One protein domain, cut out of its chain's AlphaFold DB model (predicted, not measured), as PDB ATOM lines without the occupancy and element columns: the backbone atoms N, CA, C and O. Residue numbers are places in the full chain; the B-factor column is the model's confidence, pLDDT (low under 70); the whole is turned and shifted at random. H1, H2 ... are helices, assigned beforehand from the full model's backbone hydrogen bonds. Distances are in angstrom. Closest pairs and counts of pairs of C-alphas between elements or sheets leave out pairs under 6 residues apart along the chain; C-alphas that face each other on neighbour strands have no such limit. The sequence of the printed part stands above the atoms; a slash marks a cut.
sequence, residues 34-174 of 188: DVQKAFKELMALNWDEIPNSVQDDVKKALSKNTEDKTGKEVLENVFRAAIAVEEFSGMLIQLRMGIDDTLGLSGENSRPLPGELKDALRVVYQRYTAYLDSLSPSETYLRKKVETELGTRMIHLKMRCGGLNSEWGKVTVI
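What this domain is: This is residues 34 to 174 of the 188 residues of an uncharacterized protein of Papaver somniferum (UniProt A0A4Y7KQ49). Long H3 is the spine of an elongated up-and-down bundle, H1 to H5, each helix running against the one before: the hairpin of H1 and H2 packs on its first part, H4 and H5 farther along. The 141 printed residues include six named helices, H1 to H6 in order, and no named strand: all helix. It is only just loose, close to compact, with radius of gyration of the C-alphas 17.7 A and spans of 59, 30 and 22 A.

How they stand to each other: H1, residues 34 to 44, touches H2, residues 52 to 63; closest C-alphas Val 35 and Ala 61, 5.3 A. H3, residues 69 to 103, touches H1 with residues 71 to 79 alone; closest C-alphas Leu 75 and Phe 39, 5.6 A. H5, residues 137 to 159, touches H3 at a shallow tilt of 10 degrees, the same way; closest C-alphas Leu 157 and Arg 96, 6.0 A. H4, residues 115 to 134, touches H3 at a shallow tilt of 15 degrees, opposite ways; closest C-alphas Leu 117 and Ile 99, 7.2 A. H6, residues 166 to 170, is near H4. Every O i to N i+4 pair is within hydrogen-bond range in H1 to H4, 15 of 19 in H5, 0 of 1 in H6, where 2 of 2 O i to N i+3 pairs are.

Where its parts are: C-alpha 34 begins H1 at (65.229, -4.588, 295.613); C-alpha 170 ends H6 at (66.463, 3.547, 333.315). H3 measures 50.3 A from first to last C-alpha.

The domain as a whole: The printed part has no cut. The H3 to H4 link, 11 residues, is long. Residues 105 to 111 and 161 to 174 have pLDDT under 70.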
ATOM      1  N   ASP A  34      65.046  -6.040 295.577       91.75
ATOM      2  CA  ASP A  34      65.229  -4.588 295.613       91.75
ATOM      3  C   ASP A  34      64.816  -4.023 296.976       91.75
ATOM      4  O   ASP A  34      65.538  -3.210 297.558       91.75
ATOM      5  N   VAL A  35      63.687  -4.495 297.517       93.31
ATOM      6  CA  VAL A  35      63.223  -4.138 298.868       93.31
ATOM      7  C   VAL A  35      64.212  -4.641 299.918       93.31
ATOM      8  O   VAL A  35      64.565  -3.903 300.837       93.31
ATOM      9  N   GLN A  36      64.724  -5.865 299.769       92.44
ATOM     10  CA  GLN A  36      65.698  -6.443 300.691       92.44
ATOM     11  C   GLN A  36      67.016  -5.665 300.676       92.44
ATOM     12  O   GLN A  36      67.602  -5.430 301.736       92.44
ATOM     13  N   LYS A  37      67.488  -5.260 299.491       92.81
ATOM     14  CA  LYS A  37      68.688  -4.432 299.356       92.81
ATOM     15  C   LYS A  37      68.507  -3.099 300.084       92.81
ATOM     16  O   LYS A  37      69.326  -2.782 300.944       92.81
ATOM     17  N   ALA A  38      67.422  -2.376 299.801       94.19
ATOM     18  CA  ALA A  38      67.131  -1.090 300.433       94.19
ATOM     19  C   ALA A  38      66.980  -1.214 301.960       94.19
ATOM     20  O   ALA A  38      67.522  -0.405 302.708       94.19
ATOM     21  N   PHE A  39      66.311  -2.271 302.435       93.25
ATOM     22  CA  PHE A  39      66.186  -2.577 303.861       93.25
ATOM     23  C   PHE A  39      67.552  -2.781 304.525       93.25
ATOM     24  O   PHE A  39      67.835  -2.176 305.559       93.25
ATOM     25  N   LYS A  40      68.418  -3.614 303.933       91.50
ATOM     26  CA  LYS A  40      69.753  -3.897 304.478       91.50
ATOM     27  C   LYS A  40      70.634  -2.655 304.489       91.50
ATOM     28  O   LYS A  40      71.306  -2.405 305.484       91.50
ATOM     29  N   GLU A  41      70.621  -1.880 303.406       93.38
ATOM     30  CA  GLU A  41      71.369  -0.625 303.317       93.38
ATOM     31  C   GLU A  41      70.911   0.357 304.396       93.38
ATOM     32  O   GLU A  41      71.741   0.847 305.155       93.38
ATOM     33  N   LEU A  42      69.600   0.560 304.553       93.25
ATOM     34  CA  LEU A  42      69.059   1.457 305.569       93.25
ATOM     35  C   LEU A  42      69.370   0.992 307.002       93.25
ATOM     36  O   LEU A  42      69.759   1.804 307.839       93.25
ATOM     37  N   MET A  43      69.241  -0.302 307.301       91.44
ATOM     38  CA  MET A  43      69.534  -0.855 308.633       91.44
ATOM     39  C   MET A  43      71.027  -0.797 308.997       91.44
ATOM     40  O   MET A  43      71.367  -0.719 310.182       91.44
ATOM     41  N   ALA A  44      71.912  -0.830 307.997       89.56
ATOM     42  CA  ALA A  44      73.359  -0.763 308.182       89.56
ATOM     43  C   ALA A  44      73.881   0.659 308.445       89.56
ATOM     44  O   ALA A  44      74.989   0.814 308.961       89.56
ATOM     45  N   LEU A  45      73.108   1.688 308.100       91.06
ATOM     46  CA  LEU A  45      73.486   3.078 308.339       91.06
ATOM     47  C   LEU A  45      73.338   3.463 309.807       91.06
ATOM     48  O   LEU A  45      72.479   2.943 310.519       91.06
ATOM     49  N   ASN A  46      74.149   4.428 310.223       89.88
ATOM     50  CA  ASN A  46      73.825   5.275 311.361       89.88
ATOM     51  C   ASN A  46      72.701   6.237 310.924       89.88
ATOM     52  O   ASN A  46      72.793   6.817 309.841       89.88
ATOM     53  N   TRP A  47      71.643   6.371 311.720       94.06
ATOM     54  CA  TRP A  47      70.472   7.201 311.397       94.06
ATOM     55  C   TRP A  47      70.612   8.657 311.850       94.06
ATOM     56  O   TRP A  47      69.639   9.401 311.868       94.06
ATOM     57  N   ASP A  48      71.826   9.075 312.202       88.25
ATOM     58  CA  ASP A  48      72.155  10.463 312.530       88.25
ATOM     59  C   ASP A  48      71.932  11.434 311.377       88.25
ATOM     60  O   ASP A  48      71.522  12.569 311.605       88.25
ATOM     61  N   GLU A  49      72.262  10.986 310.170       90.69
ATOM     62  CA  GLU A  49      72.090  11.719 308.922       90.69
ATOM     63  C   GLU A  49      71.935  10.690 307.803       90.69
ATOM     64  O   GLU A  49      72.864   9.930 307.506       90.69
ATOM     65  N   ILE A  50      70.746  10.617 307.206       94.25
ATOM     66  CA  ILE A  50      70.439   9.600 306.200       94.25
ATOM     67  C   ILE A  50      70.734  10.185 304.817       94.25
ATOM     68  O   ILE A  50      70.028  11.099 304.381       94.25
ATOM     69  N   PRO A  51      71.715   9.645 304.063       95.50
ATOM     70  CA  PRO A  51      72.070  10.192 302.760       95.50
ATOM     71  C   PRO A  51      70.878  10.212 301.798       95.50
ATOM     72  O   PRO A  51      70.176   9.210 301.654       95.50
ATOM     73  N   ASN A  52      70.710  11.317 301.063       94.44
ATOM     74  CA  ASN A  52      69.632  11.468 300.074       94.44
ATOM     75  C   ASN A  52      69.586  10.309 299.068       94.44
ATOM     76  O   ASN A  52      68.505   9.843 298.726       94.44
ATOM     77  N   SER A  53      70.747   9.782 298.662       94.38
ATOM     78  CA  SER A  53      70.825   8.626 297.764       94.38
ATOM     79  C   SER A  53      70.127   7.389 298.334       94.38
ATOM     80  O   SER A  53      69.428   6.692 297.609       94.38
ATOM     81  N   VAL A  54      70.267   7.141 299.638       94.25
ATOM     82  CA  VAL A  54      69.625   6.006 300.312       94.25
ATOM     83  C   VAL A  54      68.127   6.259 300.448       94.25
ATOM     84  O   VAL A  54      67.333   5.350 300.220       94.25
ATOM     85  N   GLN A  55      67.717   7.492 300.762       95.44
ATOM     86  CA  GLN A  55      66.295   7.842 300.792       95.44
ATOM     87  C   GLN A  55      65.635   7.632 299.424       95.44
ATOM     88  O   GLN A  55      64.522   7.110 299.349       95.44
ATOM     89  N   ASP A  56      66.313   8.022 298.348       95.44
ATOM     90  CA  ASP A  56      65.827   7.861 296.981       95.44
ATOM     91  C   ASP A  56      65.759   6.384 296.580       95.44
ATOM     92  O   ASP A  56      64.763   5.958 295.991       95.44
ATOM     93  N   ASP A  57      66.754   5.580 296.960       93.94
ATOM     94  CA  ASP A  57      66.759   4.133 296.725       93.94
ATOM     95  C   ASP A  57      65.626   3.424 297.486       93.94
ATOM     96  O   ASP A  57      64.921   2.589 296.907       93.94
ATOM     97  N   VAL A  58      65.367   3.808 298.740       95.44
ATOM     98  CA  VAL A  58      64.237   3.299 299.535       95.44
ATOM     99  C   VAL A  58      62.900   3.702 298.908       95.44
ATOM    100  O   VAL A  58      62.043   2.846 298.685       95.44
ATOM    101  N   LYS A  59      62.716   4.979 298.546       95.75
ATOM    102  CA  LYS A  59      61.495   5.461 297.867       95.75
ATOM    103  C   LYS A  59      61.273   4.736 296.542       95.75
ATOM    104  O   LYS A  59      60.148   4.338 296.228       95.75
ATOM    105  N   LYS A  60      62.342   4.507 295.777       95.12
ATOM    106  CA  LYS A  60      62.299   3.749 294.527       95.12
ATOM    107  C   LYS A  60      61.875   2.303 294.770       95.12
ATOM    108  O   LYS A  60      60.985   1.830 294.063       95.12
ATOM    109  N   ALA A  61      62.439   1.625 295.768       93.75
ATOM    110  CA  ALA A  61      62.040   0.268 296.143       93.75
ATOM    111  C   ALA A  61      60.563   0.194 296.577       93.75
ATOM    112  O   ALA A  61      59.834  -0.690 296.128       93.75
ATOM    113  N   LEU A  62      60.077   1.169 297.352       94.00
ATOM    114  CA  LEU A  62      58.673   1.239 297.779       94.00
ATOM    115  C   LEU A  62      57.703   1.508 296.613       94.00
ATOM    116  O   LEU A  62      56.584   0.985 296.604       94.00
ATOM    117  N   SER A  63      58.131   2.272 295.602       92.94
ATOM    118  CA  SER A  63      57.308   2.608 294.429       92.94
ATOM    119  C   SER A  63      57.105   1.449 293.439       92.94
ATOM    120  O   SER A  63      56.115   1.431 292.706       92.94
ATOM    121  N   LYS A  64      58.012   0.462 293.412       90.81
ATOM    122  CA  LYS A  64      57.936  -0.696 292.505       90.81
ATOM    123  C   LYS A  64      56.743  -1.582 292.835       90.81
ATOM    124  O   LYS A  64      56.502  -1.852 293.998       90.81
ATOM    125  N   ASN A  65      56.010  -2.091 291.850       86.44
ATOM    126  CA  ASN A  65      54.937  -3.048 292.129       86.44
ATOM    127  C   ASN A  65      55.546  -4.433 292.417       86.44
ATOM    128  O   ASN A  65      56.300  -4.938 291.592       86.44
ATOM    129  N   THR A  66      55.254  -5.018 293.579       87.19
ATOM    130  CA  THR A  66      55.798  -6.316 294.021       87.19
ATOM    131  C   THR A  66      54.725  -7.095 294.772       87.19
ATOM    132  O   THR A  66      53.837  -6.500 295.393       87.19
ATOM    133  N   GLU A  67      54.793  -8.422 294.701       88.00
ATOM    134  CA  GLU A  67      53.900  -9.321 295.441       88.00
ATOM    135  C   GLU A  67      54.267  -9.388 296.932       88.00
ATOM    136  O   GLU A  67      53.413  -9.699 297.765       88.00
ATOM    137  N   ASP A  68      55.503  -9.012 297.284       89.62
ATOM    138  CA  ASP A  68      56.009  -8.952 298.657       89.62
ATOM    139  C   ASP A  68      55.503  -7.708 299.411       89.62
ATOM    140  O   ASP A  68      56.226  -6.745 299.687       89.62
ATOM    141  N   LYS A  69      54.204  -7.709 299.726       91.19
ATOM    142  CA  LYS A  69      53.559  -6.624 300.480       91.19
ATOM    143  C   LYS A  69      54.125  -6.492 301.893       91.19
ATOM    144  O   LYS A  69      54.321  -5.374 302.358       91.19
ATOM    145  N   THR A  70      54.418  -7.616 302.542       90.56
ATOM    146  CA  THR A  70      54.977  -7.643 303.897       90.56
ATOM    147  C   THR A  70      56.374  -7.031 303.926       90.56
ATOM    148  O   THR A  70      56.659  -6.198 304.781       90.56
ATOM    149  N   GLY A  71      57.239  -7.376 302.965       90.44
ATOM    150  CA  GLY A  71      58.573  -6.788 302.854       90.44
ATOM    151  C   GLY A  71      58.536  -5.276 302.630       90.44
ATOM    152  O   GLY A  71      59.337  -4.542 303.209       90.44
ATOM    153  N   LYS A  72      57.569  -4.789 301.843       93.94
ATOM    154  CA  LYS A  72      57.344  -3.349 301.665       93.94
ATOM    155  C   LYS A  72      56.897  -2.644 302.936       93.94
ATOM    156  O   LYS A  72      57.429  -1.581 303.231       93.94
ATOM    157  N   GLU A  73      55.945  -3.218 303.666       92.94
ATOM    158  CA  GLU A  73      55.471  -2.663 304.940       92.94
ATOM    159  C   GLU A  73      56.615  -2.581 305.958       92.94
ATOM    160  O   GLU A  73      56.818  -1.552 306.595       92.94
ATOM    161  N   VAL A  74      57.437  -3.630 306.028       92.81
ATOM    162  CA  VAL A  74      58.663  -3.649 306.832       92.81
ATOM    163  C   VAL A  74      59.605  -2.510 306.435       92.81
ATOM    164  O   VAL A  74      60.040  -1.748 307.297       92.81
ATOM    165  N   LEU A  75      59.920  -2.368 305.143       94.88
ATOM    166  CA  LEU A  75      60.805  -1.304 304.664       94.88
ATOM    167  C   LEU A  75      60.226   0.087 304.956       94.88
ATOM    168  O   LEU A  75      60.964   0.988 305.349       94.88
ATOM    169  N   GLU A  76      58.917   0.260 304.798       95.25
ATOM    170  CA  GLU A  76      58.225   1.512 305.084       95.25
ATOM    171  C   GLU A  76      58.283   1.871 306.574       95.25
ATOM    172  O   GLU A  76      58.609   3.012 306.912       95.25
ATOM    173  N   ASN A  77      58.038   0.912 307.470       94.12
ATOM    174  CA  ASN A  77      58.119   1.133 308.915       94.12
ATOM    175  C   ASN A  77      59.542   1.489 309.348       94.12
ATOM    176  O   ASN A  77      59.731   2.453 310.094       94.12
ATOM    177  N   VAL A  78      60.552   0.775 308.836       94.81
ATOM    178  CA  VAL A  78      61.961   1.101 309.104       94.81
ATOM    179  C   VAL A  78      62.309   2.487 308.578       94.81
ATOM    180  O   VAL A  78      62.949   3.255 309.285       94.81
ATOM    181  N   PHE A  79      61.870   2.843 307.370       96.50
ATOM    182  CA  PHE A  79      62.149   4.157 306.796       96.50
ATOM    183  C   PHE A  79      61.516   5.291 307.598       96.50
ATOM    184  O   PHE A  79      62.193   6.263 307.928       96.50
ATOM    185  N   ARG A  80      60.248   5.144 307.993       95.50
ATOM    186  CA  ARG A  80      59.565   6.110 308.866       95.50
ATOM    187  C   ARG A  80      60.283   6.266 310.206       95.50
ATOM    188  O   ARG A  80      60.446   7.386 310.681       95.50
ATOM    189  N   ALA A  81      60.730   5.161 310.796       95.50
ATOM    190  CA  ALA A  81      61.476   5.185 312.046       95.50
ATOM    191  C   ALA A  81      62.850   5.845 311.899       95.50
ATOM    192  O   ALA A  81      63.230   6.636 312.755       95.50
ATOM    193  N   ALA A  82      63.566   5.566 310.811       95.81
ATOM    194  CA  ALA A  82      64.873   6.146 310.545       95.81
ATOM    195  C   ALA A  82      64.793   7.675 310.419       95.81
ATOM    196  O   ALA A  82      65.535   8.378 311.098       95.81
ATOM    197  N   ILE A  83      63.825   8.190 309.653       95.50
ATOM    198  CA  ILE A  83      63.588   9.637 309.520       95.50
ATOM    199  C   ILE A  83      63.190  10.260 310.866       95.50
ATOM    200  O   ILE A  83      63.717  11.300 311.255       95.50
ATOM    201  N   ALA A  84      62.305   9.608 311.630       94.81
ATOM    202  CA  ALA A  84      61.925  10.092 312.955       94.81
ATOM    203  C   ALA A  84      63.122  10.133 313.927       94.81
ATOM    204  O   ALA A  84      63.236  11.056 314.734       94.81
ATOM    205  N   VAL A  85      64.021   9.146 313.853       94.62
ATOM    206  CA  VAL A  85      65.252   9.091 314.652       94.62
ATOM    207  C   VAL A  85      66.237  10.182 314.245       94.62
ATOM    208  O   VAL A  85      66.824  10.791 315.137       94.62
ATOM    209  N   GLU A  86      66.401  10.459 312.952       95.25
ATOM    210  CA  GLU A  86      67.243  11.546 312.432       95.25
ATOM    211  C   GLU A  86      66.768  12.910 312.967       95.25
ATOM    212  O   GLU A  86      67.520  13.639 313.624       95.25
ATOM    213  N   GLU A  87      65.476  13.215 312.806       94.69
ATOM    214  CA  GLU A  87      64.871  14.456 313.302       94.69
ATOM    215  C   GLU A  87      64.975  14.576 314.830       94.69
ATOM    216  O   GLU A  87      65.362  15.621 315.374       94.69
ATOM    217  N   PHE A  88      64.657  13.495 315.549       94.25
ATOM    218  CA  PHE A  88      64.726  13.480 317.006       94.25
ATOM    219  C   PHE A  88      66.165  13.630 317.501       94.25
ATOM    220  O   PHE A  88      66.412  14.389 318.437       94.25
ATOM    221  N   SER A  89      67.131  12.994 316.836       92.19
ATOM    222  CA  SER A  89      68.562  13.138 317.114       92.19
ATOM    223  C   SER A  89      69.024  14.587 316.998       92.19
ATOM    224  O   SER A  89      69.750  15.059 317.880       92.19
ATOM    225  N   GLY A  90      68.557  15.314 315.979       92.56
ATOM    226  CA  GLY A  90      68.790  16.752 315.837       92.56
ATOM    227  C   GLY A  90      68.260  17.554 317.030       92.56
ATOM    228  O   GLY A  90      68.988  18.371 317.601       92.56
ATOM    229  N   MET A  91      67.036  17.266 317.485       93.00
ATOM    230  CA  MET A  91      66.464  17.909 318.678       93.00
ATOM    231  C   MET A  91      67.254  17.596 319.960       93.00
ATOM    232  O   MET A  91      67.464  18.489 320.782       93.00
ATOM    233  N   LEU A  92      67.734  16.358 320.136       91.94
ATOM    234  CA  LEU A  92      68.567  15.986 321.289       91.94
ATOM    235  C   LEU A  92      69.891  16.760 321.311       91.94
ATOM    236  O   LEU A  92      70.344  17.176 322.378       91.94
ATOM    237  N   ILE A  93      70.505  16.962 320.141       91.25
ATOM    238  CA  ILE A  93      71.739  17.744 319.998       91.25
ATOM    239  C   ILE A  93      71.483  19.210 320.359       91.25
ATOM    240  O   ILE A  93      72.231  19.767 321.159       91.25
ATOM    241  N   GLN A  94      70.407  19.813 319.846       91.81
ATOM    242  CA  GLN A  94      70.041  21.197 320.171       91.81
ATOM    243  C   GLN A  94      69.768  21.381 321.668       91.81
ATOM    244  O   GLN A  94      70.265  22.328 322.276       91.81
ATOM    245  N   LEU A  95      69.038  20.449 322.288       91.31
ATOM    246  CA  LEU A  95      68.795  20.477 323.731       91.31
ATOM    247  C   LEU A  95      70.105  20.371 324.518       91.31
ATOM    248  O   LEU A  95      70.305  21.111 325.480       91.31
ATOM    249  N   ARG A  96      71.017  19.486 324.101       88.31
ATOM    250  CA  ARG A  96      72.338  19.362 324.725       88.31
ATOM    251  C   ARG A  96      73.128  20.661 324.614       88.31
ATOM    252  O   ARG A  96      73.691  21.083 325.616       88.31
ATOM    253  N   MET A  97      73.144  21.290 323.439       89.56
ATOM    254  CA  MET A  97      73.810  22.579 323.238       89.56
ATOM    255  C   MET A  97      73.238  23.650 324.171       89.56
ATOM    256  O   MET A  97      74.004  24.301 324.867       89.56
ATOM    257  N   GLY A  98      71.910  23.756 324.299       89.06
ATOM    258  CA  GLY A  98      71.290  24.708 325.230       89.06
ATOM    259  C   GLY A  98      71.634  24.451 326.707       89.06
ATOM    260  O   GLY A  98      71.784  25.391 327.493       89.06
ATOM    261  N   ILE A  99      71.805  23.182 327.099       86.25
ATOM    262  CA  ILE A  99      72.296  22.823 328.437       86.25
ATOM    263  C   ILE A  99      73.767  23.224 328.598       86.25
ATOM    264  O   ILE A  99      74.113  23.838 329.608       86.25
ATOM    265  N   ASP A 100      74.617  22.894 327.625       85.62
ATOM    266  CA  ASP A 100      76.046  23.212 327.647       85.62
ATOM    267  C   ASP A 100      76.279  24.745 327.648       85.62
ATOM    268  O   ASP A 100      77.150  25.214 328.376       85.62
ATOM    269  N   ASP A 101      75.456  25.543 326.957       86.00
ATOM    270  CA  ASP A 101      75.494  27.019 326.991       86.00
ATOM    271  C   ASP A 101      75.142  27.583 328.376       86.00
ATOM    272  O   ASP A 101      75.650  28.625 328.798       86.00
ATOM    273  N   THR A 102      74.284  26.881 329.119       82.44
ATOM    274  CA  THR A 102      73.853  27.301 330.458       82.44
ATOM    275  C   THR A 102      74.840  26.863 331.544       82.44
ATOM    276  O   THR A 102      75.139  27.618 332.474       82.44
ATOM    277  N   LEU A 103      75.332  25.623 331.464       78.56
ATOM    278  CA  LEU A 103      76.132  24.980 332.512       78.56
ATOM    279  C   LEU A 103      77.643  24.980 332.228       78.56
ATOM    280  O   LEU A 103      78.442  24.659 333.112       78.56
ATOM    281  N   GLY A 104      78.047  25.375 331.022       73.56
ATOM    282  CA  GLY A 104      79.402  25.197 330.516       73.56
ATOM    283  C   GLY A 104      79.667  23.753 330.078       73.56
ATOM    284  O   GLY A 104      79.082  22.795 330.590       73.56
ATOM    285  N   LEU A 105      80.621  23.582 329.158       68.38
ATOM    286  CA  LEU A 105      80.963  22.294 328.535       68.38
ATOM    287  C   LEU A 105      81.410  21.205 329.528       68.38
ATOM    288  O   LEU A 105      81.334  20.020 329.206       68.38
ATOM    289  N   SER A 106      81.865  21.568 330.727       63.41
ATOM    290  CA  SER A 106      82.305  20.612 331.756       63.41
ATOM    291  C   SER A 106      81.434  20.626 333.019       63.41
ATOM    292  O   SER A 106      81.771  19.956 333.990       63.41
ATOM    293  N   GLY A 107      80.311  21.359 333.026       61.19
ATOM    294  CA  GLY A 107      79.517  21.569 334.246       61.19
ATOM    295  C   GLY A 107      80.199  22.502 335.253       61.19
ATOM    296  O   GLY A 107      79.968  22.403 336.456       61.19
ATOM    297  N   GLU A 108      81.060  23.395 334.759       60.84
ATOM    298  CA  GLU A 108      81.807  24.383 335.551       60.84
ATOM    299  C   GLU A 108      80.868  25.338 336.295       60.84
ATOM    300  O   GLU A 108      81.188  25.822 337.381       60.84
ATOM    301  N   ASN A 109      79.667  25.552 335.752       59.12
ATOM    302  CA  ASN A 109      78.604  26.261 336.436       59.12
ATOM    303  C   ASN A 109      77.753  25.256 337.221       59.12
ATOM    304  O   ASN A 109      76.845  24.630 336.682       59.12
ATOM    305  N   SER A 110      77.984  25.167 338.533       57.50
ATOM    306  CA  SER A 110      77.213  24.346 339.488       57.50
ATOM    307  C   SER A 110      75.777  24.841 339.733       57.50
ATOM    308  O   SER A 110      75.160  24.555 340.763       57.50
ATOM    309  N   ARG A 111      75.226  25.621 338.800       66.06
ATOM    310  CA  ARG A 111      73.892  26.199 338.919       66.06
ATOM    311  C   ARG A 111      72.840  25.123 338.641       66.06
ATOM    312  O   ARG A 111      73.038  24.286 337.761       66.06
ATOM    313  N   PRO A 112      71.702  25.138 339.353       71.62
ATOM    314  CA  PRO A 112      70.591  24.260 339.027       71.62
ATOM    315  C   PRO A 112      70.143  24.471 337.581       71.62
ATOM    316  O   PRO A 112      70.027  25.612 337.132       71.62
ATOM    317  N   LEU A 113      69.835  23.378 336.880       74.81
ATOM    318  CA  LEU A 113      69.300  23.464 335.525       74.81
ATOM    319  C   LEU A 113      67.994  24.300 335.527       74.81
ATOM    320  O   LEU A 113      67.129  24.041 336.381       74.81
ATOM    321  N   PRO A 114      67.842  25.277 334.610       82.38
ATOM    322  CA  PRO A 114      66.615  26.048 334.436       82.38
ATOM    323  C   PRO A 114      65.374  25.159 334.313       82.38
ATOM    324  O   PRO A 114      65.444  24.058 333.764       82.38
ATOM    325  N   GLY A 115      64.234  25.646 334.811       82.94
ATOM    326  CA  GLY A 115      62.965  24.905 334.789       82.94
ATOM    327  C   GLY A 115      62.566  24.464 333.380       82.94
ATOM    328  O   GLY A 115      62.278  23.293 333.170       82.94
ATOM    329  N   GLU A 116      62.691  25.361 332.404       86.81
ATOM    330  CA  GLU A 116      62.370  25.089 330.997       86.81
ATOM    331  C   GLU A 116      63.196  23.936 330.412       86.81
ATOM    332  O   GLU A 116      62.652  23.057 329.750       86.81
ATOM    333  N   LEU A 117      64.501  23.878 330.709       85.62
ATOM    334  CA  LEU A 117      65.369  22.789 330.252       85.62
ATOM    335  C   LEU A 117      65.039  21.466 330.959       85.62
ATOM    336  O   LEU A 117      65.078  20.410 330.331       85.62
ATOM    337  N   LYS A 118      64.661  21.503 332.246       83.62
ATOM    338  CA  LYS A 118      64.172  20.314 332.972       83.62
ATOM    339  C   LYS A 118      62.868  19.780 332.378       83.62
ATOM    340  O   LYS A 118      62.719  18.564 332.243       83.62
ATOM    341  N   ASP A 119      61.946  20.666 332.024       88.44
ATOM    342  CA  ASP A 119      60.674  20.294 331.408       88.44
ATOM    343  C   ASP A 119      60.890  19.757 329.990       88.44
ATOM    344  O   ASP A 119      60.350  18.704 329.647       88.44
ATOM    345  N   ALA A 120      61.767  20.389 329.202       90.31
ATOM    346  CA  ALA A 120      62.165  19.899 327.885       90.31
ATOM    347  C   ALA A 120      62.772  18.489 327.958       90.31
ATOM    348  O   ALA A 120      62.374  17.606 327.199       90.31
ATOM    349  N   LEU A 121      63.670  18.236 328.915       87.06
ATOM    350  CA  LEU A 121      64.231  16.905 329.157       87.06
ATOM    351  C   LEU A 121      63.145  15.881 329.490       87.06
ATOM    352  O   LEU A 121      63.150  14.780 328.938       87.06
ATOM    353  N   ARG A 122      62.193  16.231 330.363       86.44
ATOM    354  CA  ARG A 122      61.066  15.349 330.697       86.44
ATOM    355  C   ARG A 122      60.234  15.016 329.462       86.44
ATOM    356  O   ARG A 122      59.932  13.846 329.249       86.44
ATOM    357  N   VAL A 123      59.902  16.016 328.645       91.50
ATOM    358  CA  VAL A 123      59.144  15.829 327.398       91.50
ATOM    359  C   VAL A 123      59.908  14.937 326.424       91.50
ATOM    360  O   VAL A 123      59.322  14.033 325.837       91.50
ATOM    361  N   VAL A 124      61.217  15.148 326.277       90.69
ATOM    362  CA  VAL A 124      62.081  14.308 325.441       90.69
ATOM    363  C   VAL A 124      62.051  12.855 325.910       90.69
ATOM    364  O   VAL A 124      61.814  11.964 325.098       90.69
ATOM    365  N   TYR A 125      62.234  12.609 327.209       87.69
ATOM    366  CA  TYR A 125      62.193  11.254 327.756       87.69
ATOM    367  C   TYR A 125      60.824  10.599 327.543       87.69
ATOM    368  O   TYR A 125      60.761   9.467 327.076       87.69
ATOM    369  N   GLN A 126      59.731  11.327 327.795       89.62
ATOM    370  CA  GLN A 126      58.369  10.837 327.561       89.62
ATOM    371  C   GLN A 126      58.113  10.493 326.092       89.62
ATOM    372  O   GLN A 126      57.494   9.473 325.806       89.62
ATOM    373  N   ARG A 127      58.589  11.321 325.154       91.81
ATOM    374  CA  ARG A 127      58.473  11.053 323.713       91.81
ATOM    375  C   ARG A 127      59.277   9.825 323.305       91.81
ATOM    376  O   ARG A 127      58.763   8.999 322.561       91.81
ATOM    377  N   TYR A 128      60.497   9.691 323.820       89.44
ATOM    378  CA  TYR A 128      61.342   8.526 323.582       89.44
ATOM    379  C   TYR A 128      60.672   7.236 324.071       89.44
ATOM    380  O   TYR A 128      60.538   6.287 323.301       89.44
ATOM    381  N   THR A 129      60.185   7.210 325.315       88.69
ATOM    382  CA  THR A 129      59.507   6.026 325.862       88.69
ATOM    383  C   THR A 129      58.203   5.733 325.132       88.69
ATOM    384  O   THR A 129      57.991   4.601 324.723       88.69
ATOM    385  N   ALA A 130      57.371   6.750 324.879       91.62
ATOM    386  CA  ALA A 130      56.108   6.571 324.167       91.62
ATOM    387  C   ALA A 130      56.317   6.039 322.741       91.62
ATOM    388  O   ALA A 130      55.528   5.222 322.273       91.62
ATOM    389  N   TYR A 131      57.382   6.471 322.060       91.12
ATOM    390  CA  TYR A 131      57.723   5.952 320.741       91.12
ATOM    391  C   TYR A 131      58.155   4.484 320.804       91.12
ATOM    392  O   TYR A 131      57.623   3.667 320.057       91.12
ATOM    393  N   LEU A 132      59.049   4.119 321.728       88.69
ATOM    394  CA  LEU A 132      59.458   2.721 321.900       88.69
ATOM    395  C   LEU A 132      58.301   1.804 322.305       88.69
ATOM    396  O   LEU A 132      58.249   0.667 321.843       88.69
ATOM    397  N   ASP A 133      57.381   2.298 323.131       88.56
ATOM    398  CA  ASP A 133      56.190   1.563 323.566       88.56
ATOM    399  C   ASP A 133      55.137   1.449 322.449       88.56
ATOM    400  O   ASP A 133      54.280   0.567 322.499       88.56
ATOM    401  N   SER A 134      55.194   2.317 321.430       90.75
ATOM    402  CA  SER A 134      54.307   2.250 320.260       90.75
ATOM    403  C   SER A 134      54.704   1.173 319.247       90.75
ATOM    404  O   SER A 134      53.878   0.791 318.417       90.75
ATOM    405  N   LEU A 135      55.945   0.676 319.312       88.56
ATOM    406  CA  LEU A 135      56.433  -0.372 318.418       88.56
ATOM    407  C   LEU A 135      55.800  -1.717 318.774       88.56
ATOM    408  O   LEU A 135      55.687  -2.090 319.945       88.56
ATOM    409  N   SER A 136      55.406  -2.475 317.754       83.88
ATOM    410  CA  SER A 136      54.790  -3.780 317.973       83.88
ATOM    411  C   SER A 136      55.802  -4.792 318.544       83.88
ATOM    412  O   SER A 136      57.002  -4.700 318.271       83.88
ATOM    413  N   PRO A 137      55.356  -5.832 319.278       81.75
ATOM    414  CA  PRO A 137      56.254  -6.893 319.749       81.75
ATOM    415  C   PRO A 137      57.021  -7.600 318.615       81.75
ATOM    416  O   PRO A 137      58.171  -8.007 318.786       81.75
ATOM    417  N   SER A 138      56.412  -7.705 317.429       79.06
ATOM    418  CA  SER A 138      57.034  -8.228 316.204       79.06
ATOM    419  C   SER A 138      58.174  -7.361 315.662       79.06
ATOM    420  O   SER A 138      59.036  -7.858 314.942       79.06
ATOM    421  N   GLU A 139      58.236  -6.082 316.032       85.06
ATOM    422  CA  GLU A 139      59.239  -5.113 315.578       85.06
ATOM    423  C   GLU A 139      60.409  -4.979 316.563       85.06
ATOM    424  O   GLU A 139      61.061  -3.940 316.656       85.06
ATOM    425  N   THR A 140      60.735  -6.055 317.285       86.19
ATOM    426  CA  THR A 140      61.839  -6.057 318.260       86.19
ATOM    427  C   THR A 140      63.179  -5.651 317.625       86.19
ATOM    428  O   THR A 140      63.979  -4.965 318.261       86.19
ATOM    429  N   TYR A 141      63.421  -6.014 316.359       85.38
ATOM    430  CA  TYR A 141      64.609  -5.590 315.604       85.38
ATOM    431  C   TYR A 141      64.674  -4.062 315.431       85.38
ATOM    432  O   TYR A 141      65.732  -3.459 315.608       85.38
ATOM    433  N   LEU A 142      63.531  -3.435 315.136       90.12
ATOM    434  CA  LEU A 142      63.411  -1.997 314.939       90.12
ATOM    435  C   LEU A 142      63.520  -1.260 316.273       90.12
ATOM    436  O   LEU A 142      64.265  -0.290 316.374       90.12
ATOM    437  N   ARG A 143      62.871  -1.780 317.322       89.94
ATOM    438  CA  ARG A 143      62.988  -1.266 318.693       89.94
ATOM    439  C   ARG A 143      64.449  -1.219 319.143       89.94
ATOM    440  O   ARG A 143      64.918  -0.167 319.564       89.94
ATOM    441  N   LYS A 144      65.191  -2.318 318.963       87.62
ATOM    442  CA  LYS A 144      66.626  -2.387 319.290       87.62
ATOM    443  C   LYS A 144      67.459  -1.403 318.474       87.62
ATOM    444  O   LYS A 144      68.381  -0.791 319.014       87.62
ATOM    445  N   LYS A 145      67.150  -1.240 317.185       89.81
ATOM    446  CA  LYS A 145      67.826  -0.264 316.325       89.81
ATOM    447  C   LYS A 145      67.598   1.159 316.841       89.81
ATOM    448  O   LYS A 145      68.573   1.836 317.129       89.81
ATOM    449  N   VAL A 146      66.351   1.567 317.080       90.94
ATOM    450  CA  VAL A 146      66.006   2.891 317.635       90.94
ATOM    451  C   VAL A 146      66.688   3.138 318.987       90.94
ATOM    452  O   VAL A 146      67.280   4.197 319.194       90.94
ATOM    453  N   GLU A 147      66.654   2.158 319.897       88.62
ATOM    454  CA  GLU A 147      67.347   2.233 321.193       88.62
ATOM    455  C   GLU A 147      68.863   2.419 321.028       88.62
ATOM    456  O   GLU A 147      69.481   3.154 321.797       88.62
ATOM    457  N   THR A 148      69.466   1.792 320.015       87.00
ATOM    458  CA  THR A 148      70.902   1.916 319.723       87.00
ATOM    459  C   THR A 148      71.250   3.303 319.177       87.00
ATOM    460  O   THR A 148      72.174   3.937 319.685       87.00
ATOM    461  N   GLU A 149      70.498   3.799 318.189       89.38
ATOM    462  CA  GLU A 149      70.752   5.097 317.541       89.38
ATOM    463  C   GLU A 149      70.562   6.279 318.513       89.38
ATOM    464  O   GLU A 149      71.363   7.219 318.564       89.38
ATOM    465  N   LEU A 150      69.519   6.225 319.349       89.75
ATOM    466  CA  LEU A 150      69.198   7.297 320.297       89.75
ATOM    467  C   LEU A 150      69.881   7.134 321.660       89.75
ATOM    468  O   LEU A 150      70.064   8.122 322.378       89.75
ATOM    469  N   GLY A 151      70.281   5.914 322.030       84.44
ATOM    470  CA  GLY A 151      70.781   5.585 323.365       84.44
ATOM    471  C   GLY A 151      71.996   6.415 323.773       84.44
ATOM    472  O   GLY A 151      72.005   7.023 324.846       84.44
ATOM    473  N   THR A 152      72.996   6.529 322.894       81.81
ATOM    474  CA  THR A 152      74.208   7.324 323.161       81.81
ATOM    475  C   THR A 152      73.875   8.796 323.422       81.81
ATOM    476  O   THR A 152      74.365   9.387 324.388       81.81
ATOM    477  N   ARG A 153      72.983   9.389 322.619       86.19
ATOM    478  CA  ARG A 153      72.540  10.784 322.791       86.19
ATOM    479  C   ARG A 153      71.780  10.984 324.090       86.19
ATOM    480  O   ARG A 153      72.036  11.948 324.813       86.19
ATOM    481  N   MET A 154      70.879  10.059 324.409       85.38
ATOM    482  CA  MET A 154      70.100  10.108 325.641       85.38
ATOM    483  C   MET A 154      70.994  10.034 326.879       85.38
ATOM    484  O   MET A 154      70.752  10.718 327.875       85.38
ATOM    485  N   ILE A 155      72.078   9.269 326.800       82.44
ATOM    486  CA  ILE A 155      73.060   9.164 327.874       82.44
ATOM    487  C   ILE A 155      73.897  10.429 327.990       82.44
ATOM    488  O   ILE A 155      74.109  10.898 329.106       82.44
ATOM    489  N   HIS A 156      74.334  11.020 326.878       82.12
ATOM    490  CA  HIS A 156      75.038  12.302 326.916       82.12
ATOM    491  C   HIS A 156      74.185  13.395 327.573       82.12
ATOM    492  O   HIS A 156      74.704  14.164 328.379       82.12
ATOM    493  N   LEU A 157      72.875  13.422 327.307       83.62
ATOM    494  CA  LEU A 157      71.944  14.309 328.009       83.62
ATOM    495  C   LEU A 157      71.856  13.970 329.502       83.62
ATOM    496  O   LEU A 157      72.023  14.853 330.339       83.62
ATOM    497  N   LYS A 158      71.684  12.691 329.856       79.69
ATOM    498  CA  LYS A 158      71.652  12.229 331.255       79.69
ATOM    499  C   LYS A 158      72.895  12.650 332.044       79.69
ATOM    500  O   LYS A 158      72.756  13.103 333.176       79.69
ATOM    501  N   MET A 159      74.092  12.542 331.461       76.38
ATOM    502  CA  MET A 159      75.348  12.931 332.121       76.38
ATOM    503  C   MET A 159      75.393  14.419 332.495       76.38
ATOM    504  O   MET A 159      76.083  14.789 333.440       76.38
ATOM    505  N   ARG A 160      74.646  15.272 331.785       73.00
ATOM    506  CA  ARG A 160      74.543  16.709 332.085       73.00
ATOM    507  C   ARG A 160      73.493  17.047 333.135       73.00
ATOM    508  O   ARG A 160      73.433  18.181 333.599       73.00
ATOM    509  N   CYS A 161      72.682  16.077 333.533       67.94
ATOM    510  CA  CYS A 161      71.519  16.306 334.366       67.94
ATOM    511  C   CYS A 161      71.684  15.678 335.752       67.94
ATOM    512  O   CYS A 161      71.031  14.690 336.098       67.94
ATOM    513  N   GLY A 162      72.564  16.263 336.566       60.66
ATOM    514  CA  GLY A 162      72.676  15.908 337.980       60.66
ATOM    515  C   GLY A 162      71.377  16.217 338.736       60.66
ATOM    516  O   GLY A 162      70.853  17.325 338.648       60.66
ATOM    517  N   GLY A 163      70.850  15.240 339.481       58.53
ATOM    518  CA  GLY A 163      69.676  15.426 340.347       58.53
ATOM    519  C   GLY A 163      68.303  15.274 339.677       58.53
ATOM    520  O   GLY A 163      67.304  15.670 340.273       58.53
ATOM    521  N   LEU A 164      68.220  14.715 338.464       62.06
ATOM    522  CA  LEU A 164      66.937  14.290 337.890       62.06
ATOM    523  C   LEU A 164      66.432  12.971 338.505       62.06
ATOM    524  O   LEU A 164      67.201  12.184 339.053       62.06
ATOM    525  N   ASN A 165      65.118  12.741 338.395       61.19
ATOM    526  CA  ASN A 165      64.415  11.585 338.960       61.19
ATOM    527  C   ASN A 165      64.999  10.232 338.511       61.19
ATOM    528  O   ASN A 165      65.599  10.110 337.442       61.19
ATOM    529  N   SER A 166      64.727   9.187 339.302       68.81
ATOM    530  CA  SER A 166      65.189   7.804 339.086       68.81
ATOM    531  C   SER A 166      64.840   7.211 337.713       68.81
ATOM    532  O   SER A 166      65.487   6.260 337.280       68.81
ATOM    533  N   GLU A 167      63.870   7.783 336.997       67.69
ATOM    534  CA  GLU A 167      63.498   7.412 335.626       67.69
ATOM    535  C   GLU A 167      64.657   7.576 334.638       67.69
ATOM    536  O   GLU A 167      64.877   6.703 333.806       67.69
ATOM    537  N   TRP A 168      65.492   8.604 334.806       69.94
ATOM    538  CA  TRP A 168      66.711   8.765 334.008       69.94
ATOM    539  C   TRP A 168      67.737   7.671 334.299       69.94
ATOM    540  O   TRP A 168      68.563   7.342 333.449       69.94
ATOM    541  N   GLY A 169      67.654   7.030 335.469       63.25
ATOM    542  CA  GLY A 169      68.393   5.814 335.796       63.25
ATOM    543  C   GLY A 169      68.112   4.661 334.828       63.25
ATOM    544  O   GLY A 169      69.028   3.889 334.560       63.25
ATOM    545  N   LYS A 170      66.906   4.601 334.245       67.69
ATOM    546  CA  LYS A 170      66.463   3.547 333.315       67.69
ATOM    547  C   LYS A 170      67.000   3.709 331.896       67.69
ATOM    548  O   LYS A 170      66.957   2.753 331.134       67.69
ATOM    549  N   VAL A 171      67.518   4.889 331.544       64.62
ATOM    550  CA  VAL A 171      68.244   5.085 330.284       64.62
ATOM    551  C   VAL A 171      69.549   4.291 330.374       64.62
ATOM    552  O   VAL A 171      70.515   4.727 331.017       64.62
ATOM    553  N   THR A 172      69.545   3.100 329.783       59.59
ATOM    554  CA  THR A 172      70.682   2.187 329.674       59.59
ATOM    555  C   THR A 172      71.239   2.220 328.255       59.59
ATOM    556  O   THR A 172      70.497   2.365 327.286       59.59
ATOM    557  N   VAL A 173      72.564   2.075 328.113       51.97
ATOM    558  CA  VAL A 173      73.133   1.693 326.815       51.97
ATOM    559  C   VAL A 173      72.705   0.244 326.612       51.97
ATOM    560  O   VAL A 173      73.174  -0.623 327.354       51.97
ATOM    561  N   ILE A 174      71.860  -0.058 325.628       50.06
ATOM    562  CA  ILE A 174      71.860  -1.420 325.088       50.06
ATOM    563  C   ILE A 174      73.133  -1.517 324.250       50.06
ATOM    564  O   ILE A 174      73.175  -1.181 323.071       50.06
TER     565      ILE A 174